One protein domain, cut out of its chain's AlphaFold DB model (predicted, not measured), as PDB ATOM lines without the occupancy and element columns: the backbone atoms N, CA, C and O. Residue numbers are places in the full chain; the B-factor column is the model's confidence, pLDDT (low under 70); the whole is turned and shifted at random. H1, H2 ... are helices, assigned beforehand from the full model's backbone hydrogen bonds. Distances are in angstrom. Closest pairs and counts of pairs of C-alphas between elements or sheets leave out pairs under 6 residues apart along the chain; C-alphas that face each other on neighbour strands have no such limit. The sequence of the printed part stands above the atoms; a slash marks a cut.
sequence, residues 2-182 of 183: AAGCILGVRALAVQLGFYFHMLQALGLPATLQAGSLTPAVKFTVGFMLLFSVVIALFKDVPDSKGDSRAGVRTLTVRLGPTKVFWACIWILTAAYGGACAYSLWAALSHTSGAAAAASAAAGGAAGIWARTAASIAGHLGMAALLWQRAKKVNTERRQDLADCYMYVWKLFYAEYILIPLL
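Overview. This is residues 2 to 182 of the 183 residues of the protein "Hypothetical protein" of Chlamydomonas leiostraca (UniProt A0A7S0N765). Four long helices, H3, H5, H7 and H8, form an elongated up-and-down bundle, each running against the one before, with H1 packed along H3 as a fifth rod. Short H6 crosses one end at the H5 to H7 turn, H4 sits at the H3 to H5 turn, and residues 25 to 31 stick out. The printed part has 181 residues with eight named helices, H1 to H8 in order, and no named strand: all helix. It is only just loose, close to compact, with a radius of gyration of the C-alphas of 19.3 A and spans of 62 by 35 by 20 A.

Along the chain. H3, residues 39 to 69, is 45.2 A long, from C-alpha 39 at (-23.613, 42.251, -16.986), with a kink of 68 degrees near residue 63. H5, residues 81 to 110, measures 43.3 A; H7, 124 to 150, 39.1 A; H8, 158 to 181, 35.7 A, ending at (-34.199, 37.147, -23.758); H1, 2 to 25, 31.7 A. H2 is residues 30 to 35, H4 75 to 79, H6 113 to 122.

Arrangement. H3 touches H5 at a shallow tilt of 6 degrees, opposite ways, C-alphas 61 and 81 closest at 5.2 A. H5 touches H7 at C-alphas 100 and 136, 4.9 A. H7 and H8, a hairpin, touch at C-alphas 135 and 181, 5.6 A. H8 touches H3 at C-alphas 62 and 158, 5.0 A. H1 touches residues 45 to 56 of H3 alone, C-alphas 11 and 49 closest at 5.1 A. O i to N i+4 pairs are all within hydrogen-bond range in H2, H4, H5 and H7, but 17 of 20 in H1, 21 of 27 in H3, 15 of 20 in H8 and 1 of 6 in H6, where 4 of 7 O i to N i+3 pairs are.

Size, cuts and confidence. The farthest C-alphas, of Arg 69 and Ala 117, are 63.2 A apart. The printed part has no cut, and no link is long. Confidence is under 70 at residues 2 to 16, 23, 28 to 37 and 112 to 123.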
ATOM      1  N   ALA A   2     -20.764  13.542  -6.879       58.72
ATOM      2  CA  ALA A   2     -21.766  13.935  -7.894       58.72
ATOM      3  C   ALA A   2     -22.165  15.430  -7.884       58.72
ATOM      4  O   ALA A   2     -22.214  16.051  -8.938       58.72
ATOM      5  N   ALA A   3     -22.385  16.036  -6.708       59.00
ATOM      6  CA  ALA A   3     -22.703  17.469  -6.601       59.00
ATOM      7  C   ALA A   3     -21.561  18.371  -7.111       59.00
ATOM      8  O   ALA A   3     -21.805  19.327  -7.837       59.00
ATOM      9  N   GLY A   4     -20.308  18.018  -6.799       59.72
ATOM     10  CA  GLY A   4     -19.127  18.722  -7.310       59.72
ATOM     11  C   GLY A   4     -18.967  18.585  -8.824       59.72
ATOM     12  O   GLY A   4     -18.578  19.542  -9.477       59.72
ATOM     13  N   CYS A   5     -19.342  17.437  -9.397       62.97
ATOM     14  CA  CYS A   5     -19.333  17.234 -10.846       62.97
ATOM     15  C   CYS A   5     -20.415  18.078 -11.544       62.97
ATOM     16  O   CYS A   5     -20.142  18.719 -12.555       62.97
ATOM     17  N   ILE A   6     -21.620  18.158 -10.963       65.62
ATOM     18  CA  ILE A   6     -22.699  19.023 -11.466       65.62
ATOM     19  C   ILE A   6     -22.265  20.495 -11.430       65.62
ATOM     20  O   ILE A   6     -22.410  21.192 -12.428       65.62
ATOM     21  N   LEU A   7     -21.683  20.965 -10.324       65.38
ATOM     22  CA  LEU A   7     -21.230  22.355 -10.210       65.38
ATOM     23  C   LEU A   7     -20.026  22.655 -11.115       65.38
ATOM     24  O   LEU A   7     -20.049  23.620 -11.874       65.38
ATOM     25  N   GLY A   8     -18.989  21.819 -11.072       61.78
ATOM     26  CA  GLY A   8     -17.755  22.040 -11.823       61.78
ATOM     27  C   GLY A   8     -17.955  21.934 -13.333       61.78
ATOM     28  O   GLY A   8     -17.597  22.850 -14.068       61.78
ATOM     29  N   VAL A   9     -18.566  20.842 -13.804       65.56
ATOM     30  CA  VAL A   9     -18.737  20.613 -15.245       65.56
ATOM     31  C   VAL A   9     -19.851  21.489 -15.792       65.56
ATOM     32  O   VAL A   9     -19.646  22.230 -16.749       65.56
ATOM     33  N   ARG A  10     -21.045  21.431 -15.200       65.19
ATOM     34  CA  ARG A  10     -22.205  22.056 -15.834       65.19
ATOM     35  C   ARG A  10     -22.305  23.548 -15.563       65.19
ATOM     36  O   ARG A  10     -22.662  24.290 -16.468       65.19
ATOM     37  N   ALA A  11     -22.028  23.987 -14.343       62.47
ATOM     38  CA  ALA A  11     -22.254  25.383 -14.007       62.47
ATOM     39  C   ALA A  11     -21.074  26.284 -14.399       62.47
ATOM     40  O   ALA A  11     -21.290  27.428 -14.789       62.47
ATOM     41  N   LEU A  12     -19.840  25.767 -14.338       66.12
ATOM     42  CA  LEU A  12     -18.635  26.533 -14.667       66.12
ATOM     43  C   LEU A  12     -18.057  26.164 -16.034       66.12
ATOM     44  O   LEU A  12     -17.947  27.039 -16.892       66.12
ATOM     45  N   ALA A  13     -17.706  24.893 -16.259       68.19
ATOM     46  CA  ALA A  13     -16.970  24.510 -17.466       68.19
ATOM     47  C   ALA A  13     -17.790  24.711 -18.748       68.19
ATOM     48  O   ALA A  13     -17.275  25.258 -19.718       68.19
ATOM     49  N   VAL A  14     -19.072  24.335 -18.745       69.75
ATOM     50  CA  VAL A  14     -19.958  24.525 -19.903       69.75
ATOM     51  C   VAL A  14     -20.190  26.015 -20.174       69.75
ATOM     52  O   VAL A  14     -19.918  26.480 -21.275       69.75
ATOM     53  N   GLN A  15     -20.621  26.788 -19.175       67.00
ATOM     54  CA  GLN A  15     -20.994  28.192 -19.391       67.00
ATOM     55  C   GLN A  15     -19.802  29.072 -19.791       67.00
ATOM     56  O   GLN A  15     -19.900  29.851 -20.739       67.00
ATOM     57  N   LEU A  16     -18.663  28.936 -19.104       68.25
ATOM     58  CA  LEU A  16     -17.460  29.703 -19.437       68.25
ATOM     59  C   LEU A  16     -16.796  29.171 -20.710       68.25
ATOM     60  O   LEU A  16     -16.340  29.957 -21.537       68.25
ATOM     61  N   GLY A  17     -16.788  27.849 -20.905       71.12
ATOM     62  CA  GLY A  17     -16.202  27.210 -22.081       71.12
ATOM     63  C   GLY A  17     -16.879  27.635 -23.381       71.12
ATOM     64  O   GLY A  17     -16.190  28.049 -24.311       71.12
ATOM     65  N   PHE A  18     -18.216  27.617 -23.440       72.50
ATOM     66  CA  PHE A  18     -18.950  28.086 -24.623       72.50
ATOM     67  C   PHE A  18     -18.741  29.579 -24.885       72.50
ATOM     68  O   PHE A  18     -18.574  29.972 -26.039       72.50
ATOM     69  N   TYR A  19     -18.699  30.402 -23.832       70.56
ATOM     70  CA  TYR A  19     -18.449  31.836 -23.962       70.56
ATOM     71  C   TYR A  19     -17.073  32.123 -24.578       70.56
ATOM     72  O   TYR A  19     -16.988  32.798 -25.604       70.56
ATOM     73  N   PHE A  20     -16.001  31.560 -24.013       70.94
ATOM     74  CA  PHE A  20     -14.651  31.768 -24.540       70.94
ATOM     75  C   PHE A  20     -14.469  31.162 -25.937       70.94
ATOM     76  O   PHE A  20     -13.847  31.790 -26.792       70.94
ATOM     77  N   HIS A  21     -15.065  29.995 -26.206       76.88
ATOM     78  CA  HIS A  21     -15.018  29.380 -27.533       76.88
ATOM     79  C   HIS A  21     -15.692  30.253 -28.599       76.88
ATOM     80  O   HIS A  21     -15.122  30.466 -29.665       76.88
ATOM     81  N   MET A  22     -16.867  30.817 -28.300       73.81
ATOM     82  CA  MET A  22     -17.558  31.757 -29.191       73.81
ATOM     83  C   MET A  22     -16.730  33.019 -29.450       73.81
ATOM     84  O   MET A  22     -16.614  33.449 -30.597       73.81
ATOM     85  N   LEU A  23     -16.109  33.597 -28.414       69.50
ATOM     86  CA  LEU A  23     -15.234  34.762 -28.583       69.50
ATOM     87  C   LEU A  23     -14.027  34.461 -29.480       69.50
ATOM     88  O   LEU A  23     -13.611  35.321 -30.256       69.50
ATOM     89  N   GLN A  24     -13.467  33.254 -29.376       71.56
ATOM     90  CA  GLN A  24     -12.361  32.807 -30.216       71.56
ATOM     91  C   GLN A  24     -12.813  32.532 -31.657       71.56
ATOM     92  O   GLN A  24     -12.137  32.952 -32.594       71.56
ATOM     93  N   ALA A  25     -13.966  31.883 -31.849       76.94
ATOM     94  CA  ALA A  25     -14.531  31.593 -33.169       76.94
ATOM     95  C   ALA A  25     -14.886  32.867 -33.957       76.94
ATOM     96  O   ALA A  25     -14.772  32.888 -35.180       76.94
ATOM     97  N   LEU A  26     -15.269  33.942 -33.261       77.44
ATOM     98  CA  LEU A  26     -15.561  35.252 -33.852       77.44
ATOM     99  C   LEU A  26     -14.307  36.107 -34.119       77.44
ATOM    100  O   LEU A  26     -14.435  37.225 -34.613       77.44
ATOM    101  N   GLY A  27     -13.105  35.617 -33.788       70.94
ATOM    102  CA  GLY A  27     -11.846  36.327 -34.038       70.94
ATOM    103  C   GLY A  27     -11.670  37.616 -33.226       70.94
ATOM    104  O   GLY A  27     -10.911  38.496 -33.631       70.94
ATOM    105  N   LEU A  28     -12.376  37.757 -32.097       67.56
ATOM    106  CA  LEU A  28     -12.312  38.962 -31.267       67.56
ATOM    107  C   LEU A  28     -10.972  39.037 -30.502       67.56
ATOM    108  O   LEU A  28     -10.510  38.020 -29.983       67.56
ATOM    109  N   PRO A  29     -10.347  40.226 -30.395       59.31
ATOM    110  CA  PRO A  29      -9.041  40.394 -29.756       59.31
ATOM    111  C   PRO A  29      -9.040  39.996 -28.270       59.31
ATOM    112  O   PRO A  29     -10.007  40.230 -27.543       59.31
ATOM    113  N   ALA A  30      -7.913  39.449 -27.796       57.31
ATOM    114  CA  ALA A  30      -7.741  38.905 -26.442       57.31
ATOM    115  C   ALA A  30      -8.013  39.904 -25.298       57.31
ATOM    116  O   ALA A  30      -8.345  39.515 -24.181       57.31
ATOM    117  N   THR A  31      -7.955  41.205 -25.581       53.31
ATOM    118  CA  THR A  31      -8.324  42.284 -24.654       53.31
ATOM    119  C   THR A  31      -9.830  42.345 -24.365       53.31
ATOM    120  O   THR A  31     -10.212  42.678 -23.245       53.31
ATOM    121  N   LEU A  32     -10.693  41.947 -25.310       52.03
ATOM    122  CA  LEU A  32     -12.133  41.735 -25.077       52.03
ATOM    123  C   LEU A  32     -12.419  40.382 -24.405       52.03
ATOM    124  O   LEU A  32     -13.418  40.248 -23.705       52.03
ATOM    125  N   GLN A  33     -11.526  39.401 -24.575       53.69
ATOM    126  CA  GLN A  33     -11.620  38.079 -23.942       53.69
ATOM    127  C   GLN A  33     -11.232  38.109 -22.453       53.69
ATOM    128  O   GLN A  33     -11.800  37.361 -21.663       53.69
ATOM    129  N   ALA A  34     -10.315  38.995 -22.049       47.88
ATOM    130  CA  ALA A  34      -9.873  39.152 -20.659       47.88
ATOM    131  C   ALA A  34     -10.564  40.308 -19.893       47.88
ATOM    132  O   ALA A  34     -10.441  40.385 -18.673       47.88
ATOM    133  N   GLY A  35     -11.267  41.217 -20.587       50.44
ATOM    134  CA  GLY A  35     -11.573  42.560 -20.070       50.44
ATOM    135  C   GLY A  35     -12.912  42.791 -19.358       50.44
ATOM    136  O   GLY A  35     -12.942  43.551 -18.396       50.44
ATOM    137  N   SER A  36     -14.033  42.180 -19.753       58.47
ATOM    138  CA  SER A  36     -15.281  42.331 -18.983       58.47
ATOM    139  C   SER A  36     -16.340  41.319 -19.402       58.47
ATOM    140  O   SER A  36     -16.959  41.467 -20.456       58.47
ATOM    141  N   LEU A  37     -16.626  40.339 -18.541       67.19
ATOM    142  CA  LEU A  37     -17.893  39.614 -18.628       67.19
ATOM    143  C   LEU A  37     -19.022  40.654 -18.618       67.19
ATOM    144  O   LEU A  37     -19.113  41.462 -17.682       67.19
ATOM    145  N   THR A  38     -19.858  40.655 -19.658       78.19
ATOM    146  CA  THR A  38     -20.991  41.583 -19.735       78.19
ATOM    147  C   THR A  38     -21.903  41.376 -18.519       78.19
ATOM    148  O   THR A  38     -21.930  40.276 -17.948       78.19
ATOM    149  N   PRO A  39     -22.644  42.406 -18.072       82.19
ATOM    150  CA  PRO A  39     -23.613  42.251 -16.986       82.19
ATOM    151  C   PRO A  39     -24.552  41.054 -17.201       82.19
ATOM    152  O   PRO A  39     -24.736  40.271 -16.270       82.19
ATOM    153  N   ALA A  40     -25.000  40.845 -18.444       82.62
ATOM    154  CA  ALA A  40     -25.826  39.710 -18.844       82.62
ATOM    155  C   ALA A  40     -25.126  38.369 -18.610       82.62
ATOM    156  O   ALA A  40     -25.664  37.514 -17.913       82.62
ATOM    157  N   VAL A  41     -23.888  38.195 -19.087       82.06
ATOM    158  CA  VAL A  41     -23.151  36.934 -18.896       82.06
ATOM    159  C   VAL A  41     -22.898  36.661 -17.411       82.06
ATOM    160  O   VAL A  41     -23.094  35.531 -16.959       82.06
ATOM    161  N   LYS A  42     -22.519  37.678 -16.623       85.88
ATOM    162  CA  LYS A  42     -22.330  37.520 -15.169       85.88
ATOM    163  C   LYS A  42     -23.618  37.072 -14.483       85.88
ATOM    164  O   LYS A  42     -23.578  36.158 -13.659       85.88
ATOM    165  N   PHE A  43     -24.742  37.692 -14.838       89.31
ATOM    166  CA  PHE A  43     -26.044  37.322 -14.302       89.31
ATOM    167  C   PHE A  43     -26.420  35.889 -14.690       89.31
ATOM    168  O   PHE A  43     -26.718  35.085 -13.810       89.31
ATOM    169  N   THR A  44     -26.327  35.530 -15.973       87.25
ATOM    170  CA  THR A  44     -26.650  34.186 -16.473       87.25
ATOM    171  C   THR A  44     -25.803  33.103 -15.809       87.25
ATOM    172  O   THR A  44     -26.339  32.071 -15.404       87.25
ATOM    173  N   VAL A  45     -24.493  33.323 -15.666       84.88
ATOM    174  CA  VAL A  45     -23.598  32.378 -14.979       84.88
ATOM    175  C   VAL A  45     -24.015  32.219 -13.516       84.88
ATOM    176  O   VAL A  45     -24.173  31.092 -13.050       84.88
ATOM    177  N   GLY A  46     -24.262  33.323 -12.804       87.81
ATOM    178  CA  GLY A  46     -24.724  33.287 -11.413       87.81
ATOM    179  C   GLY A  46     -26.073  32.581 -11.243       87.81
ATOM    180  O   GLY A  46     -26.229  31.739 -10.358       87.81
ATOM    181  N   PHE A  47     -27.026  32.865 -12.128       90.88
ATOM    182  CA  PHE A  47     -28.346  32.244 -12.145       90.88
ATOM    183  C   PHE A  47     -28.256  30.727 -12.382       90.88
ATOM    184  O   PHE A  47     -28.813  29.941 -11.614       90.88
ATOM    185  N   MET A  48     -27.474  30.299 -13.377       88.94
ATOM    186  CA  MET A  48     -27.264  28.879 -13.685       88.94
ATOM    187  C   MET A  48     -26.495  28.133 -12.587       88.94
ATOM    188  O   MET A  48     -26.786  26.965 -12.302       88.94
ATOM    189  N   LEU A  49     -25.550  28.804 -11.922       86.94
ATOM    190  CA  LEU A  49     -24.875  28.284 -10.732       86.94
ATOM    191  C   LEU A  49     -25.862  28.050  -9.590       86.94
ATOM    192  O   LEU A  49     -25.871  26.962  -9.010       86.94
ATOM    193  N   LEU A  50     -26.726  29.023  -9.299       90.25
ATOM    194  CA  LEU A  50     -27.739  28.903  -8.253       90.25
ATOM    195  C   LEU A  50     -28.703  27.741  -8.533       90.25
ATOM    196  O   LEU A  50     -28.968  26.924  -7.648       90.25
ATOM    197  N   PHE A  51     -29.163  27.613  -9.777       90.12
ATOM    198  CA  PHE A  51     -30.010  26.500 -10.205       90.12
ATOM    199  C   PHE A  51     -29.307  25.145 -10.038       90.12
ATOM    200  O   PHE A  51     -29.904  24.177  -9.567       90.12
ATOM    201  N   SER A  52     -28.012  25.081 -10.357       86.75
ATOM    202  CA  SER A  52     -27.196  23.872 -10.193       86.75
ATOM    203  C   SER A  52     -27.018  23.486  -8.723       86.75
ATOM    204  O   SER A  52     -27.099  22.300  -8.391       86.75
ATOM    205  N   VAL A  53     -26.835  24.469  -7.831       88.00
ATOM    206  CA  VAL A  53     -26.827  24.245  -6.376       88.00
ATOM    207  C   VAL A  53     -28.166  23.672  -5.925       88.00
ATOM    208  O   VAL A  53     -28.183  22.671  -5.208       88.00
ATOM    209  N   VAL A  54     -29.285  24.241  -6.382       92.50
ATOM    210  CA  VAL A  54     -30.607  23.724  -6.014       92.50
ATOM    211  C   VAL A  54     -30.793  22.294  -6.509       92.50
ATOM    212  O   VAL A  54     -31.180  21.447  -5.717       92.50
ATOM    213  N   ILE A  55     -30.466  21.984  -7.765       91.62
ATOM    214  CA  ILE A  55     -30.553  20.615  -8.306       91.62
ATOM    215  C   ILE A  55     -29.704  19.641  -7.479       91.62
ATOM    216  O   ILE A  55     -30.130  18.512  -7.217       91.62
ATOM    217  N   ALA A  56     -28.514  20.068  -7.051       88.38
ATOM    218  CA  ALA A  56     -27.640  19.261  -6.213       88.38
ATOM    219  C   ALA A  56     -28.225  19.012  -4.815       88.38
ATOM    220  O   ALA A  56     -28.053  17.912  -4.303       88.38
ATOM    221  N   LEU A  57     -28.928  19.979  -4.220       88.75
ATOM    222  CA  LEU A  57     -29.653  19.780  -2.959       88.75
ATOM    223  C   LEU A  57     -30.891  18.897  -3.158       88.75
ATOM    224  O   LEU A  57     -31.155  17.996  -2.365       88.75
ATOM    225  N   PHE A  58     -31.626  19.124  -4.246       90.38
ATOM    226  CA  PHE A  58     -32.880  18.445  -4.550       90.38
ATOM    227  C   PHE A  58     -32.687  16.949  -4.796       90.38
ATOM    228  O   PHE A  58     -33.558  16.163  -4.433       90.38
ATOM    229  N   LYS A  59     -31.541  16.540  -5.359       89.62
ATOM    230  CA  LYS A  59     -31.221  15.117  -5.567       89.62
ATOM    231  C   LYS A  59     -31.135  14.340  -4.246       89.62
ATOM    232  O   LYS A  59     -31.505  13.177  -4.206       89.62
ATOM    233  N   ASP A  60     -30.700  14.995  -3.167       89.00
ATOM    234  CA  ASP A  60     -30.533  14.365  -1.853       89.00
ATOM    235  C   ASP A  60     -31.871  14.296  -1.086       89.00
ATOM    236  O   ASP A  60     -31.988  13.598  -0.080       89.00
ATOM    237  N   VAL A  61     -32.908  15.019  -1.540       91.38
ATOM    238  CA  VAL A  61     -34.249  15.013  -0.926       91.38
ATOM    239  C   VAL A  61     -34.919  13.628  -0.982       91.38
ATOM    240  O   VAL A  61     -35.270  13.112   0.084       91.38
ATOM    241  N   PRO A  62     -35.087  12.980  -2.156       91.12
ATOM    242  CA  PRO A  62     -35.663  11.634  -2.240       91.12
ATOM    243  C   PRO A  62     -34.782  10.543  -1.607       91.12
ATOM    244  O   PRO A  62     -35.306   9.496  -1.218       91.12
ATOM    245  N   ASP A  63     -33.475  10.779  -1.473       89.25
ATOM    246  CA  ASP A  63     -32.511   9.778  -1.001       89.25
ATOM    247  C   ASP A  63     -32.198   9.872   0.507       89.25
ATOM    248  O   ASP A  63     -31.488   9.025   1.049       89.25
ATOM    249  N   SER A  64     -32.836  10.798   1.234       88.38
ATOM    250  CA  SER A  64     -32.656  11.022   2.681       88.38
ATOM    251  C   SER A  64     -32.648   9.746   3.540       88.38
ATOM    252  O   SER A  64     -31.795   9.578   4.414       88.38
ATOM    253  N   LYS A  65     -33.589   8.819   3.303       85.19
ATOM    254  CA  LYS A  65     -33.676   7.562   4.073       85.19
ATOM    255  C   LYS A  65     -32.509   6.616   3.768       85.19
ATOM    256  O   LYS A  65     -32.076   5.896   4.665       85.19
ATOM    257  N   GLY A  66     -32.029   6.601   2.525       85.88
ATOM    258  CA  GLY A  66     -30.871   5.807   2.110       85.88
ATOM    259  C   GLY A  66     -29.584   6.357   2.716       85.88
ATOM    260  O   GLY A  66     -28.857   5.612   3.369       85.88
ATOM    261  N   ASP A  67     -29.379   7.671   2.602       88.69
ATOM    262  CA  ASP A  67     -28.220   8.373   3.164       88.69
ATOM    263  C   ASP A  67     -28.105   8.171   4.679       88.69
ATOM    264  O   ASP A  67     -27.033   7.848   5.187       88.69
ATOM    265  N   SER A  68     -29.227   8.286   5.398       87.56
ATOM    266  CA  SER A  68     -29.274   8.075   6.850       87.56
ATOM    267  C   SER A  68     -28.845   6.654   7.245       87.56
ATOM    268  O   SER A  68     -28.024   6.482   8.146       87.56
ATOM    269  N   ARG A  69     -29.328   5.628   6.527       88.81
ATOM    270  CA  ARG A  69     -28.952   4.219   6.764       88.81
ATOM    271  C   ARG A  69     -27.488   3.935   6.436       88.81
ATOM    272  O   ARG A  69     -26.874   3.110   7.101       88.81
ATOM    273  N   ALA A  70     -26.935   4.620   5.438       86.44
ATOM    274  CA  ALA A  70     -25.528   4.523   5.059       86.44
ATOM    275  C   ALA A  70     -24.592   5.362   5.957       86.44
ATOM    276  O   ALA A  70     -23.388   5.402   5.718       86.44
ATOM    277  N   GLY A  71     -25.124   6.063   6.967       85.69
ATOM    278  CA  GLY A  71     -24.346   6.936   7.851       85.69
ATOM    279  C   GLY A  71     -23.895   8.253   7.205       85.69
ATOM    280  O   GLY A  71     -23.095   8.986   7.793       85.69
ATOM    281  N   VAL A  72     -24.407   8.594   6.019       86.75
ATOM    282  CA  VAL A  72     -24.070   9.824   5.294       86.75
ATOM    283  C   VAL A  72     -24.908  10.982   5.837       86.75
ATOM    284  O   VAL A  72     -26.134  11.004   5.748       86.75
ATOM    285  N   ARG A  73     -24.247  11.999   6.397       82.81
ATOM    286  CA  ARG A  73     -24.919  13.163   7.000       82.81
ATOM    287  C   ARG A  73     -25.115  14.313   6.003       82.81
ATOM    288  O   ARG A  73     -24.486  15.361   6.166       82.81
ATOM    289  N   THR A  74     -25.990  14.136   5.010       85.12
ATOM    290  CA  THR A  74     -26.400  15.214   4.083       85.12
ATOM    291  C   THR A  74     -27.256  16.280   4.779       85.12
ATOM    292  O   THR A  74     -27.777  16.065   5.879       85.12
ATOM    293  N   LEU A  75     -27.410  17.459   4.157       81.81
ATOM    294  CA  LEU A  75     -28.254  18.541   4.690       81.81
ATOM    295  C   LEU A  75     -29.693  18.055   4.921       81.81
ATOM    296  O   LEU A  75     -30.294  18.337   5.957       81.81
ATOM    297  N   THR A  76     -30.201  17.257   3.983       86.25
ATOM    298  CA  THR A  76     -31.520  16.625   4.036       86.25
ATOM    299  C   THR A  76     -31.658  15.656   5.206       86.25
ATOM    300  O   THR A  76     -32.692  15.660   5.868       86.25
ATOM    301  N   VAL A  77     -30.626  14.867   5.523       87.94
ATOM    302  CA  VAL A  77     -30.628  13.982   6.705       87.94
ATOM    303  C   VAL A  77     -30.643  14.781   8.012       87.94
ATOM    304  O   VAL A  77     -31.303  14.375   8.964       87.94
ATOM    305  N   ARG A  78     -29.953  15.929   8.072       87.44
ATOM    306  CA  ARG A  78     -29.873  16.755   9.293       87.44
ATOM    307  C   ARG A  78     -31.127  17.592   9.552       87.44
ATOM    308  O   ARG A  78     -31.551  17.708  10.697       87.44
ATOM    309  N   LEU A  79     -31.681  18.223   8.515       89.38
ATOM    310  CA  LEU A  79     -32.807  19.161   8.639       89.38
ATOM    311  C   LEU A  79     -34.168  18.517   8.349       89.38
ATOM    312  O   LEU A  79     -35.197  19.056   8.762       89.38
ATOM    313  N   GLY A  80     -34.172  17.378   7.659       91.38
ATOM    314  CA  GLY A  80     -35.361  16.680   7.187       91.38
ATOM    315  C   GLY A  80     -35.719  17.024   5.731       91.38
ATOM    316  O   GLY A  80     -35.509  18.161   5.287       91.38
ATOM    317  N   PRO A  81     -36.309  16.069   4.985       92.81
ATOM    318  CA  PRO A  81     -36.622  16.231   3.563       92.81
ATOM    319  C   PRO A  81     -37.617  17.358   3.291       92.81
ATOM    320  O   PRO A  81     -37.428  18.115   2.346       92.81
ATOM    321  N   THR A  82     -38.622  17.542   4.149       93.38
ATOM    322  CA  THR A  82     -39.632  18.597   3.986       93.38
ATOM    323  C   THR A  82     -39.031  19.998   4.050       93.38
ATOM    324  O   THR A  82     -39.353  20.843   3.217       93.38
ATOM    325  N   LYS A  83     -38.127  20.259   5.007       94.25
ATOM    326  CA  LYS A  83     -37.506  21.583   5.156       94.25
ATOM    327  C   LYS A  83     -36.591  21.899   3.976       94.25
ATOM    328  O   LYS A  83     -36.664  22.995   3.432       94.25
ATOM    329  N   VAL A  84     -35.768  20.933   3.557       94.88
ATOM    330  CA  VAL A  84     -34.855  21.113   2.416       94.88
ATOM    331  C   VAL A  84     -35.621  21.260   1.104       94.88
ATOM    332  O   VAL A  84     -35.273  22.122   0.302       94.88
ATOM    333  N   PHE A  85     -36.698  20.493   0.911       96.19
ATOM    334  CA  PHE A  85     -37.595  20.643  -0.234       96.19
ATOM    335  C   PHE A  85     -38.116  22.079  -0.344       96.19
ATOM    336  O   PHE A  85     -37.871  22.741  -1.348       96.19
ATOM    337  N   TRP A  86     -38.763  22.601   0.705       97.19
ATOM    338  CA  TRP A  86     -39.313  23.959   0.675       97.19
ATOM    339  C   TRP A  86     -38.236  25.035   0.548       97.19
ATOM    340  O   TRP A  86     -38.452  26.010  -0.167       97.19
ATOM    341  N   ALA A  87     -37.065  24.849   1.163       96.44
ATOM    342  CA  ALA A  87     -35.930  25.746   0.962       96.44
ATOM    343  C   ALA A  87     -35.513  25.807  -0.517       96.44
ATOM    344  O   ALA A  87     -35.332  26.897  -1.054       96.44
ATOM    345  N   CYS A  88     -35.436  24.662  -1.204       96.19
ATOM    346  CA  CYS A  88     -35.133  24.617  -2.635       96.19
ATOM    347  C   CYS A  88     -36.181  25.359  -3.473       96.19
ATOM    348  O   CYS A  88     -35.817  26.130  -4.360       96.19
ATOM    349  N   ILE A  89     -37.472  25.158  -3.184       97.62
ATOM    350  CA  ILE A  89     -38.550  25.859  -3.893       97.62
ATOM    351  C   ILE A  89     -38.445  27.375  -3.666       97.62
ATOM    352  O   ILE A  89     -38.521  28.133  -4.629       97.62
ATOM    353  N   TRP A  90     -38.202  27.832  -2.433       97.62
ATOM    354  CA  TRP A  90     -38.020  29.258  -2.137       97.62
ATOM    355  C   TRP A  90     -36.809  29.866  -2.847       97.62
ATOM    356  O   TRP A  90     -36.924  30.960  -3.395       97.62
ATOM    357  N   ILE A  91     -35.678  29.155  -2.885       96.25
ATOM    358  CA  ILE A  91     -34.475  29.610  -3.594       96.25
ATOM    359  C   ILE A  91     -34.754  29.747  -5.098       96.25
ATOM    360  O   ILE A  91     -34.384  30.761  -5.684       96.25
ATOM    361  N   LEU A  92     -35.434  28.779  -5.722       96.88
ATOM    362  CA  LEU A  92     -35.788  28.856  -7.147       96.88
ATOM    363  C   LEU A  92     -36.781  29.985  -7.432       96.88
ATOM    364  O   LEU A  92     -36.594  30.737  -8.384       96.88
ATOM    365  N   THR A  93     -37.802  30.160  -6.592       97.06
ATOM    366  CA  THR A  93     -38.743  31.282  -6.719       97.06
ATOM    367  C   THR A  93     -38.024  32.627  -6.600       97.06
ATOM    368  O   THR A  93     -38.284  33.533  -7.392       97.06
ATOM    369  N   ALA A  94     -37.082  32.757  -5.662       96.81
ATOM    370  CA  ALA A  94     -36.254  33.954  -5.534       96.81
ATOM    371  C   ALA A  94     -35.352  34.162  -6.761       96.81
ATOM    372  O   ALA A  94     -35.214  35.293  -7.222       96.81
ATOM    373  N   ALA A  95     -34.791  33.090  -7.330       95.56
ATOM    374  CA  ALA A  95     -34.006  33.153  -8.562       95.56
ATOM    375  C   ALA A  95     -34.839  33.696  -9.735       95.56
ATOM    376  O   ALA A  95     -34.391  34.608 -10.430       95.56
ATOM    377  N   TYR A  96     -36.071  33.207  -9.912       97.12
ATOM    378  CA  TYR A  96     -36.997  33.725 -10.925       97.12
ATOM    379  C   TYR A  96     -37.371  35.188 -10.692       97.12
ATOM    380  O   TYR A  96     -37.401  35.974 -11.640       97.12
ATOM    381  N   GLY A  97     -37.603  35.583  -9.436       96.81
ATOM    382  CA  GLY A  97     -37.802  36.987  -9.074       96.81
ATOM    383  C   GLY A  97     -36.589  37.852  -9.435       96.81
ATOM    384  O   GLY A  97     -36.744  38.925 -10.018       96.81
ATOM    385  N   GLY A  98     -35.380  37.350  -9.173       95.56
ATOM    386  CA  GLY A  98     -34.123  37.984  -9.566       95.56
ATOM    387  C   GLY A  98     -33.986  38.150 -11.080       95.56
ATOM    388  O   GLY A  98     -33.601  39.224 -11.532       95.56
ATOM    389  N   ALA A  99     -34.361  37.141 -11.873       95.19
ATOM    390  CA  ALA A  99     -34.356  37.221 -13.338       95.19
ATOM    391  C   ALA A  99     -35.350  38.260 -13.877       95.19
ATOM    392  O   ALA A  99     -35.029  39.005 -14.808       95.19
ATOM    393  N   CYS A 100     -36.526  38.379 -13.254       96.31
ATOM    394  CA  CYS A 100     -37.494  39.423 -13.596       96.31
ATOM    395  C   CYS A 100     -36.945  40.822 -13.284       96.31
ATOM    396  O   CYS A 100     -37.008  41.716 -14.130       96.31
ATOM    397  N   ALA A 101     -36.369  41.003 -12.091       95.62
ATOM    398  CA  ALA A 101     -35.769  42.269 -11.678       95.62
ATOM    399  C   ALA A 101     -34.586  42.659 -12.576       95.62
ATOM    400  O   ALA A 101     -34.489  43.810 -12.998       95.62
ATOM    401  N   TYR A 102     -33.728  41.694 -12.920       93.94
ATOM    402  CA  TYR A 102     -32.608  41.895 -13.833       93.94
ATOM    403  C   TYR A 102     -33.083  42.290 -15.237       93.94
ATOM    404  O   TYR A 102     -32.596  43.279 -15.776       93.94
ATOM    405  N   SER A 103     -34.088  41.599 -15.792       92.25
ATOM    406  CA  SER A 103     -34.665  41.937 -17.106       92.25
ATOM    407  C   SER A 103     -35.184  43.377 -17.144       92.25
ATOM    408  O   SER A 103     -34.930  44.111 -18.097       92.25
ATOM    409  N   LEU A 104     -35.888  43.798 -16.089       92.38
ATOM    410  CA  LEU A 104     -36.414  45.156 -15.980       92.38
ATOM    411  C   LEU A 104     -35.291  46.193 -15.839       92.38
ATOM    412  O   LEU A 104     -35.303  47.211 -16.529       92.38
ATOM    413  N   TRP A 105     -34.309  45.932 -14.976       91.19
ATOM    414  CA  TRP A 105     -33.147  46.803 -14.801       91.19
ATOM    415  C   TRP A 105     -32.349  46.957 -16.103       91.19
ATOM    416  O   TRP A 105     -31.982  48.076 -16.471       91.19
ATOM    417  N   ALA A 106     -32.137  45.861 -16.832       88.81
ATOM    418  CA  ALA A 106     -31.456  45.868 -18.118       88.81
ATOM    419  C   ALA A 106     -32.233  46.689 -19.156       88.81
ATOM    420  O   ALA A 106     -31.637  47.521 -19.839       88.81
ATOM    421  N   ALA A 107     -33.557  46.531 -19.241       88.50
ATOM    422  CA  ALA A 107     -34.396  47.319 -20.145       88.50
ATOM    423  C   ALA A 107     -34.278  48.823 -19.869       88.50
ATOM    424  O   ALA A 107     -33.966  49.594 -20.775       88.50
ATOM    425  N   LEU A 108     -34.436  49.220 -18.604       86.88
ATOM    426  CA  LEU A 108     -34.342  50.614 -18.167       86.88
ATOM    427  C   LEU A 108     -32.958  51.219 -18.441       86.88
ATOM    428  O   LEU A 108     -32.853  52.383 -18.836       86.88
ATOM    429  N   SER A 109     -31.901  50.421 -18.278       83.31
ATOM    430  CA  SER A 109     -30.518  50.834 -18.546       83.31
ATOM    431  C   SER A 109     -30.251  51.049 -20.041       83.31
ATOM    432  O   SER A 109     -29.494  51.944 -20.402       83.31
ATOM    433  N   HIS A 110     -30.896  50.278 -20.923       75.62
ATOM    434  CA  HIS A 110     -30.752  50.426 -22.378       75.62
ATOM    435  C   HIS A 110     -31.656  51.513 -22.978       75.62
ATOM    436  O   HIS A 110     -31.347  52.049 -24.041       75.62
ATOM    437  N   THR A 111     -32.768  51.853 -22.320       70.00
ATOM    438  CA  THR A 111     -33.697  52.897 -22.785       70.00
ATOM    439  C   THR A 111     -33.420  54.281 -22.194       70.00
ATOM    440  O   THR A 111     -34.185  55.207 -22.453       70.00
ATOM    441  N   SER A 112     -32.357  54.448 -21.401       66.31
ATOM    442  CA  SER A 112     -31.974  55.729 -20.796       66.31
ATOM    443  C   SER A 112     -30.626  56.249 -21.322       66.31
ATOM    444  O   SER A 112     -29.716  55.489 -21.648       66.31
ATOM    445  N   GLY A 113     -30.495  57.577 -21.422       62.28
ATOM    446  CA  GLY A 113     -29.238  58.260 -21.759       62.28
ATOM    447  C   GLY A 113     -28.716  58.037 -23.189       62.28
ATOM    448  O   GLY A 113     -29.464  57.711 -24.109       62.28
ATOM    449  N   ALA A 114     -27.404  58.223 -23.382       55.38
ATOM    450  CA  ALA A 114     -26.725  58.108 -24.683       55.38
ATOM    451  C   ALA A 114     -26.787  56.692 -25.309       55.38
ATOM    452  O   ALA A 114     -26.556  56.540 -26.508       55.38
ATOM    453  N   ALA A 115     -27.147  55.663 -24.529       58.16
ATOM    454  CA  ALA A 115     -27.329  54.282 -24.987       58.16
ATOM    455  C   ALA A 115     -28.605  54.074 -25.826       58.16
ATOM    456  O   ALA A 115     -28.678  53.129 -26.616       58.16
ATOM    457  N   ALA A 116     -29.575  54.994 -25.745       59.69
ATOM    458  CA  ALA A 116     -30.779  54.962 -26.573       59.69
ATOM    459  C   ALA A 116     -30.458  55.030 -28.080       59.69
ATOM    460  O   ALA A 116     -31.159  54.415 -28.881       59.69
ATOM    461  N   ALA A 117     -29.360  55.691 -28.471       56.03
ATOM    462  CA  ALA A 117     -28.916  55.765 -29.864       56.03
ATOM    463  C   ALA A 117     -28.364  54.422 -30.392       56.03
ATOM    464  O   ALA A 117     -28.560  54.090 -31.559       56.03
ATOM    465  N   ALA A 118     -27.737  53.608 -29.530       57.22
ATOM    466  CA  ALA A 118     -27.229  52.277 -29.884       57.22
ATOM    467  C   ALA A 118     -28.340  51.204 -29.963       57.22
ATOM    468  O   ALA A 118     -28.162  50.164 -30.598       57.22
ATOM    469  N   SER A 119     -29.512  51.469 -29.371       59.75
ATOM    470  CA  SER A 119     -30.663  50.550 -29.337       59.75
ATOM    471  C   SER A 119     -31.312  50.279 -30.706       59.75
ATOM    472  O   SER A 119     -32.095  49.335 -30.839       59.75
ATOM    473  N   ALA A 120     -30.965  51.054 -31.742       56.72
ATOM    474  CA  ALA A 120     -31.485  50.891 -33.100       56.72
ATOM    475  C   ALA A 120     -31.160  49.505 -33.692       56.72
ATOM    476  O   ALA A 120     -32.029  48.876 -34.293       56.72
ATOM    477  N   ALA A 121     -29.958  48.974 -33.433       56.44
ATOM    478  CA  ALA A 121     -29.563  47.626 -33.859       56.44
ATOM    479  C   ALA A 121     -30.279  46.507 -33.074       56.44
ATOM    480  O   ALA A 121     -30.350  45.370 -33.531       56.44
ATOM    481  N   ALA A 122     -30.849  46.826 -31.907       56.91
ATOM    482  CA  ALA A 122     -31.545  45.889 -31.031       56.91
ATOM    483  C   ALA A 122     -33.081  45.944 -31.183       56.91
ATOM    484  O   ALA A 122     -33.792  45.468 -30.294       56.91
ATOM    485  N   GLY A 123     -33.609  46.503 -32.281       66.12
ATOM    486  CA  GLY A 123     -35.054  46.612 -32.543       66.12
ATOM    487  C   GLY A 123     -35.732  47.832 -31.905       66.12
ATOM    488  O   GLY A 123     -36.960  47.868 -31.800       66.12
ATOM    489  N   GLY A 124     -34.949  48.820 -31.459       74.00
ATOM    490  CA  GLY A 124     -35.439  50.031 -30.802       74.00
ATOM    491  C   GLY A 124     -36.083  49.773 -29.433       74.00
ATOM    492  O   GLY A 124     -36.112  48.650 -28.924       74.00
ATOM    493  N   ALA A 125     -36.635  50.829 -28.828       78.62
ATOM    494  CA  ALA A 125     -37.256  50.755 -27.502       78.62
ATOM    495  C   ALA A 125     -38.389  49.712 -27.440       78.62
ATOM    496  O   ALA A 125     -38.462  48.937 -26.490       78.62
ATOM    497  N   ALA A 126     -39.233  49.636 -28.475       83.44
ATOM    498  CA  ALA A 126     -40.324  48.663 -28.540       83.44
ATOM    499  C   ALA A 126     -39.816  47.208 -28.526       83.44
ATOM    500  O   ALA A 126     -40.356  46.381 -27.791       83.44
ATOM    501  N   GLY A 127     -38.746  46.898 -29.271       85.94
ATOM    502  CA  GLY A 127     -38.134  45.566 -29.274       85.94
ATOM    503  C   GLY A 127     -37.519  45.185 -27.923       85.94
ATOM    504  O   GLY A 127     -37.669  44.049 -27.472       85.94
ATOM    505  N   ILE A 128     -36.883  46.142 -27.238       86.38
ATOM    506  CA  ILE A 128     -36.337  45.953 -25.881       86.38
ATOM    507  C   ILE A 128     -37.451  45.607 -24.888       86.38
ATOM    508  O   ILE A 128     -37.349  44.609 -24.169       86.38
ATOM    509  N   TRP A 129     -38.533  46.387 -24.877       88.62
ATOM    510  CA  TRP A 129     -39.659  46.155 -23.973       88.62
ATOM    511  C   TRP A 129     -40.395  44.850 -24.279       88.62
ATOM    512  O   TRP A 129     -40.749  44.133 -23.345       88.62
ATOM    513  N   ALA A 130     -40.556  44.485 -25.554       90.69
ATOM    514  CA  ALA A 130     -41.158  43.211 -25.943       90.69
ATOM    515  C   ALA A 130     -40.341  42.006 -25.437       90.69
ATOM    516  O   ALA A 130     -40.906  41.096 -24.828       90.69
ATOM    517  N   ARG A 131     -39.009  42.015 -25.614       90.19
ATOM    518  CA  ARG A 131     -38.125  40.960 -25.076       90.19
ATOM    519  C   ARG A 131     -38.173  40.894 -23.553       90.19
ATOM    520  O   ARG A 131     -38.262  39.808 -22.988       90.19
ATOM    521  N   THR A 132     -38.175  42.052 -22.901       91.81
ATOM    522  CA  THR A 132     -38.260  42.159 -21.438       91.81
ATOM    523  C   THR A 132     -39.567  41.574 -20.915       91.81
ATOM    524  O   THR A 132     -39.556  40.768 -19.987       91.81
ATOM    525  N   ALA A 133     -40.694  41.927 -21.538       93.50
ATOM    526  CA  ALA A 133     -42.003  41.394 -21.185       93.50
ATOM    527  C   ALA A 133     -42.067  39.874 -21.393       93.50
ATOM    528  O   ALA A 133     -42.548  39.165 -20.511       93.50
ATOM    529  N   ALA A 134     -41.531  39.366 -22.508       94.50
ATOM    530  CA  ALA A 134     -41.459  37.932 -22.775       94.50
ATOM    531  C   ALA A 134     -40.596  37.191 -21.738       94.50
ATOM    532  O   ALA A 134     -41.019  36.157 -21.221       94.50
ATOM    533  N   SER A 135     -39.431  37.743 -21.379       94.38
ATOM    534  CA  SER A 135     -38.574  37.199 -20.321       94.38
ATOM    535  C   SER A 135     -39.309  37.151 -18.978       94.38
ATOM    536  O   SER A 135     -39.394  36.090 -18.358       94.38
ATOM    537  N   ILE A 136     -39.898  38.268 -18.536       95.94
ATOM    538  CA  ILE A 136     -40.623  38.343 -17.259       95.94
ATOM    539  C   ILE A 136     -41.797  37.359 -17.247       95.94
ATOM    540  O   ILE A 136     -41.945  36.590 -16.298       95.94
ATOM    541  N   ALA A 137     -42.606  37.330 -18.308       97.00
ATOM    542  CA  ALA A 137     -43.728  36.405 -18.419       97.00
ATOM    543  C   ALA A 137     -43.269  34.938 -18.370       97.00
ATOM    544  O   ALA A 137     -43.891  34.129 -17.681       97.00
ATOM    545  N   GLY A 138     -42.159  34.604 -19.038       96.25
ATOM    546  CA  GLY A 138     -41.562  33.269 -19.008       96.25
ATOM    547  C   GLY A 138     -41.146  32.841 -17.599       96.25
ATOM    548  O   GLY A 138     -41.593  31.799 -17.116       96.25
ATOM    549  N   HIS A 139     -40.358  33.664 -16.902       96.75
ATOM    550  CA  HIS A 139     -39.882  33.348 -15.549       96.75
ATOM    551  C   HIS A 139     -41.019  33.323 -14.516       96.75
ATOM    552  O   HIS A 139     -41.058  32.422 -13.677       96.75
ATOM    553  N   LEU A 140     -41.993  34.239 -14.600       97.44
ATOM    554  CA  LEU A 140     -43.190  34.194 -13.749       97.44
ATOM    555  C   LEU A 140     -44.040  32.949 -14.030       97.44
ATOM    556  O   LEU A 140     -44.531  32.316 -13.093       97.44
ATOM    557  N   GLY A 141     -44.182  32.563 -15.300       97.81
ATOM    558  CA  GLY A 141     -44.867  31.339 -15.703       97.81
ATOM    559  C   GLY A 141     -44.201  30.093 -15.121       97.81
ATOM    560  O   GLY A 141     -44.873  29.260 -14.512       97.81
ATOM    561  N   MET A 142     -42.876  29.987 -15.220       97.25
ATOM    562  CA  MET A 142     -42.122  28.875 -14.631       97.25
ATOM    563  C   MET A 142     -42.170  28.871 -13.101       97.25
ATOM    564  O   MET A 142     -42.324  27.803 -12.508       97.25
ATOM    565  N   ALA A 143     -42.114  30.038 -12.453       97.50
ATOM    566  CA  ALA A 143     -42.296  30.154 -11.008       97.50
ATOM    567  C   ALA A 143     -43.690  29.665 -10.581       97.50
ATOM    568  O   ALA A 143     -43.816  28.886  -9.632       97.50
ATOM    569  N   ALA A 144     -44.737  30.055 -11.313       97.75
ATOM    570  CA  ALA A 144     -46.101  29.604 -11.059       97.75
ATOM    571  C   ALA A 144     -46.236  28.086 -11.246       97.75
ATOM    572  O   ALA A 144     -46.790  27.408 -10.378       97.75
ATOM    573  N   LEU A 145     -45.686  27.538 -12.331       97.94
ATOM    574  CA  LEU A 145     -45.677  26.102 -12.611       97.94
ATOM    575  C   LEU A 145     -44.916  25.302 -11.540       97.94
ATOM    576  O   LEU A 145     -45.417  24.280 -11.059       97.94
ATOM    577  N   LEU A 146     -43.749  25.791 -11.109       97.75
ATOM    578  CA  LEU A 146     -42.987  25.220  -9.998       97.75
ATOM    579  C   LEU A 146     -43.835  25.184  -8.726       97.75
ATOM    580  O   LEU A 146     -43.941  24.138  -8.087       97.75
ATOM    581  N   TRP A 147     -44.476  26.300  -8.377       97.12
ATOM    582  CA  TRP A 147     -45.269  26.416  -7.154       97.12
ATOM    583  C   TRP A 147     -46.524  25.534  -7.187       97.12
ATOM    584  O   TRP A 147     -46.866  24.883  -6.196       97.12
ATOM    585  N   GLN A 148     -47.190  25.453  -8.341       97.19
ATOM    586  CA  GLN A 148     -48.322  24.552  -8.566       97.19
ATOM    587  C   GLN A 148     -47.922  23.085  -8.408       97.19
ATOM    588  O   GLN A 148     -48.680  22.305  -7.823       97.19
ATOM    589  N   ARG A 149     -46.746  22.696  -8.918       96.69
ATOM    590  CA  ARG A 149     -46.220  21.338  -8.748       96.69
ATOM    591  C   ARG A 149     -45.845  21.087  -7.289       96.69
ATOM    592  O   ARG A 149     -46.268  20.073  -6.744       96.69
ATOM    593  N   ALA A 150     -45.130  22.014  -6.653       96.25
ATOM    594  CA  ALA A 150     -44.628  21.877  -5.288       96.25
ATOM    595  C   ALA A 150     -45.745  21.662  -4.257       96.25
ATOM    596  O   ALA A 150     -45.624  20.791  -3.400       96.25
ATOM    597  N   LYS A 151     -46.873  22.375  -4.386       96.56
ATOM    598  CA  LYS A 151     -48.044  22.215  -3.501       96.56
ATOM    599  C   LYS A 151     -48.671  20.816  -3.527       96.56
ATOM    600  O   LYS A 151     -49.391  20.467  -2.599       96.56
ATOM    601  N   LYS A 152     -48.444  20.041  -4.591       95.94
ATOM    602  CA  LYS A 152     -49.014  18.696  -4.773       95.94
ATOM    603  C   LYS A 152     -48.076  17.579  -4.304       95.94
ATOM    604  O   LYS A 152     -48.457  16.417  -4.372       95.94
ATOM    605  N   VAL A 153     -46.854  17.907  -3.877       97.12
ATOM    606  CA  VAL A 153     -45.838  16.918  -3.498       97.12
ATOM    607  C   VAL A 153     -46.030  16.497  -2.048       97.12
ATOM    608  O   VAL A 153     -45.951  17.329  -1.142       97.12
ATOM    609  N   ASN A 154     -46.198  15.195  -1.808       96.00
ATOM    610  CA  ASN A 154     -46.057  14.646  -0.466       96.00
ATOM    611  C   ASN A 154     -44.573  14.367  -0.170       96.00
ATOM    612  O   ASN A 154     -43.981  13.432  -0.708       96.00
ATOM    613  N   THR A 155     -43.975  15.147   0.732       93.00
ATOM    614  CA  THR A 155     -42.546  15.039   1.080       93.00
ATOM    615  C   THR A 155     -42.167  13.767   1.845       93.00
ATOM    616  O   THR A 155     -40.984  13.516   2.062       93.00
ATOM    617  N   GLU A 156     -43.135  12.952   2.261       90.50
ATOM    618  CA  GLU A 156     -42.874  11.646   2.880       90.50
ATOM    619  C   GLU A 156     -42.753  10.520   1.842       90.50
ATOM    620  O   GLU A 156     -42.175   9.460   2.123       90.50
ATOM    621  N   ARG A 157     -43.273  10.749   0.628       93.50
ATOM    622  CA  ARG A 157     -43.279   9.780  -0.466       93.50
ATOM    623  C   ARG A 157     -42.102  10.036  -1.405       93.50
ATOM    624  O   ARG A 157     -42.055  11.023  -2.130       93.50
ATOM    625  N   ARG A 158     -41.169   9.079  -1.449       92.75
ATOM    626  CA  ARG A 158     -39.969   9.144  -2.304       92.75
ATOM    627  C   ARG A 158     -40.296   9.366  -3.786       92.75
ATOM    628  O   ARG A 158     -39.581  10.113  -4.442       92.75
ATOM    629  N   GLN A 159     -41.359   8.736  -4.292       94.56
ATOM    630  CA  GLN A 159     -41.776   8.870  -5.692       94.56
ATOM    631  C   GLN A 159     -42.141  10.322  -6.035       94.56
ATOM    632  O   GLN A 159     -41.594  10.871  -6.981       94.56
ATOM    633  N   ASP A 160     -42.970  10.981  -5.216       95.81
ATOM    634  CA  ASP A 160     -43.395  12.367  -5.452       95.81
ATOM    635  C   ASP A 160     -42.198  13.336  -5.436       95.81
ATOM    636  O   ASP A 160     -42.127  14.269  -6.240       95.81
ATOM    637  N   LEU A 161     -41.229  13.092  -4.546       95.12
ATOM    638  CA  LEU A 161     -39.976  13.846  -4.476       95.12
ATOM    639  C   LEU A 161     -39.110  13.646  -5.729       95.12
ATOM    640  O   LEU A 161     -38.601  14.625  -6.274       95.12
ATOM    641  N   ALA A 162     -38.964  12.406  -6.203       94.19
ATOM    642  CA  ALA A 162     -38.206  12.085  -7.413       94.19
ATOM    643  C   ALA A 162     -38.871  12.659  -8.680       94.19
ATOM    644  O   ALA A 162     -38.191  13.213  -9.546       94.19
ATOM    645  N   ASP A 163     -40.199  12.612  -8.761       96.06
ATOM    646  CA  ASP A 163     -40.954  13.195  -9.870       96.06
ATOM    647  C   ASP A 163     -40.841  14.726  -9.879       96.06
ATOM    648  O   ASP A 163     -40.719  15.347 -10.939       96.06
ATOM    649  N   CYS A 164     -40.867  15.359  -8.702       96.19
ATOM    650  CA  CYS A 164     -40.650  16.798  -8.580       96.19
ATOM    651  C   CYS A 164     -39.204  17.183  -8.920       96.19
ATOM    652  O   CYS A 164     -38.990  18.151  -9.647       96.19
ATOM    653  N   TYR A 165     -38.224  16.386  -8.493       94.44
ATOM    654  CA  TYR A 165     -36.824  16.550  -8.877       94.44
ATOM    655  C   TYR A 165     -36.661  16.552 -10.401       94.44
ATOM    656  O   TYR A 165     -36.116  17.498 -10.967       94.44
ATOM    657  N   MET A 166     -37.213  15.548 -11.088       95.19
ATOM    658  CA  MET A 166     -37.207  15.487 -12.555       95.19
ATOM    659  C   MET A 166     -37.955  16.654 -13.207       95.19
ATOM    660  O   MET A 166     -37.605  17.083 -14.305       95.19
ATOM    661  N   TYR A 167     -38.968  17.207 -12.543       96.12
ATOM    662  CA  TYR A 167     -39.646  18.407 -13.018       96.12
ATOM    663  C   TYR A 167     -38.761  19.659 -12.922       96.12
ATOM    664  O   TYR A 167     -38.697  20.423 -13.881       96.12
ATOM    665  N   VAL A 168     -38.017  19.837 -11.825       95.00
ATOM    666  CA  VAL A 168     -37.038  20.934 -11.676       95.00
ATOM    667  C   VAL A 168     -35.976  20.877 -12.777       95.00
ATOM    668  O   VAL A 168     -35.593  21.909 -13.318       95.00
ATOM    669  N   TRP A 169     -35.556  19.678 -13.183       93.75
ATOM    670  CA  TRP A 169     -34.676  19.496 -14.338       93.75
ATOM    671  C   TRP A 169     -35.273  19.988 -15.656       93.75
ATOM    672  O   TRP A 169     -34.563  20.582 -16.464       93.75
ATOM    673  N   LYS A 170     -36.571  19.765 -15.885       94.94
ATOM    674  CA  LYS A 170     -37.255  20.288 -17.077       94.94
ATOM    675  C   LYS A 170     -37.278  21.814 -17.075       94.94
ATOM    676  O   LYS A 170     -37.026  22.405 -18.117       94.94
ATOM    677  N   LEU A 171     -37.522  22.432 -15.916       94.88
ATOM    678  CA  LEU A 171     -37.459  23.890 -15.771       94.88
ATOM    679  C   LEU A 171     -36.045  24.412 -16.054       94.88
ATOM    680  O   LEU A 171     -35.890  25.298 -16.878       94.88
ATOM    681  N   PHE A 172     -35.012  23.774 -15.494       93.38
ATOM    682  CA  PHE A 172     -33.616  24.121 -15.782       93.38
ATOM    683  C   PHE A 172     -33.288  24.098 -17.281       93.38
ATOM    684  O   PHE A 172     -32.585  24.974 -17.775       93.38
ATOM    685  N   TYR A 173     -33.781  23.103 -18.022       90.44
ATOM    686  CA  TYR A 173     -33.575  23.062 -19.469       90.44
ATOM    687  C   TYR A 173     -34.403  24.110 -20.223       90.44
ATOM    688  O   TYR A 173     -33.945  24.622 -21.243       90.44
ATOM    689  N   ALA A 174     -35.589  24.461 -19.723       93.06
ATOM    690  CA  ALA A 174     -36.395  25.536 -20.290       93.06
ATOM    691  C   ALA A 174     -35.703  26.908 -20.172       93.06
ATOM    692  O   ALA A 174     -35.861  27.736 -21.069       93.06
ATOM    693  N   GLU A 175     -34.862  27.123 -19.154       92.06
ATOM    694  CA  GLU A 175     -34.076  28.361 -19.007       92.06
ATOM    695  C   GLU A 175     -33.209  28.677 -20.226       92.06
ATOM    696  O   GLU A 175     -33.030  29.843 -20.563       92.06
ATOM    697  N   TYR A 176     -32.695  27.669 -20.939       87.75
ATOM    698  CA  TYR A 176     -31.873  27.906 -22.133       87.75
ATOM    699  C   TYR A 176     -32.655  28.589 -23.266       87.75
ATOM    700  O   TYR A 176     -32.043  29.205 -24.135       87.75
ATOM    701  N   ILE A 177     -33.990  28.518 -23.246       88.81
ATOM    702  CA  ILE A 177     -34.866  29.227 -24.188       88.81
ATOM    703  C   ILE A 177     -35.070  30.685 -23.748       88.81
ATOM    704  O   ILE A 177     -35.192  31.569 -24.592       88.81
ATOM    705  N   LEU A 178     -35.095  30.950 -22.438       87.31
ATOM    706  CA  LEU A 178     -35.400  32.271 -21.878       87.31
ATOM    707  C   LEU A 178     -34.164  33.137 -21.634       87.31
ATOM    708  O   LEU A 178     -34.256  34.357 -21.743       87.31
ATOM    709  N   ILE A 179     -33.003  32.538 -21.367       86.25
ATOM    710  CA  ILE A 179     -31.738  33.257 -21.166       86.25
ATOM    711  C   ILE A 179     -31.388  34.198 -22.322       86.25
ATOM    712  O   ILE A 179     -30.990  35.321 -22.032       86.25
ATOM    713  N   PRO A 180     -31.560  33.829 -23.605       84.62
ATOM    714  CA  PRO A 180     -31.318  34.754 -24.713       84.62
ATOM    715  C   PRO A 180     -32.204  36.010 -24.697       84.62
ATOM    716  O   PRO A 180     -31.906  36.975 -25.397       84.62
ATOM    717  N   LEU A 181     -33.304  36.001 -23.934       82.38
ATOM    718  CA  LEU A 181     -34.199  37.147 -23.758       82.38
ATOM    719  C   LEU A 181     -33.804  38.032 -22.563       82.38
ATOM    720  O   LEU A 181     -34.334  39.139 -22.441       82.38
ATOM    721  N   LEU A 182     -32.898  37.563 -21.694       75.81
ATOM    722  CA  LEU A 182     -32.290  38.372 -20.638       75.81
ATOM    723  C   LEU A 182     -31.296  39.340 -21.290       75.81
ATOM    724  O   LEU A 182     -30.310  38.919 -21.891       75.81
TER     725      LEU A 182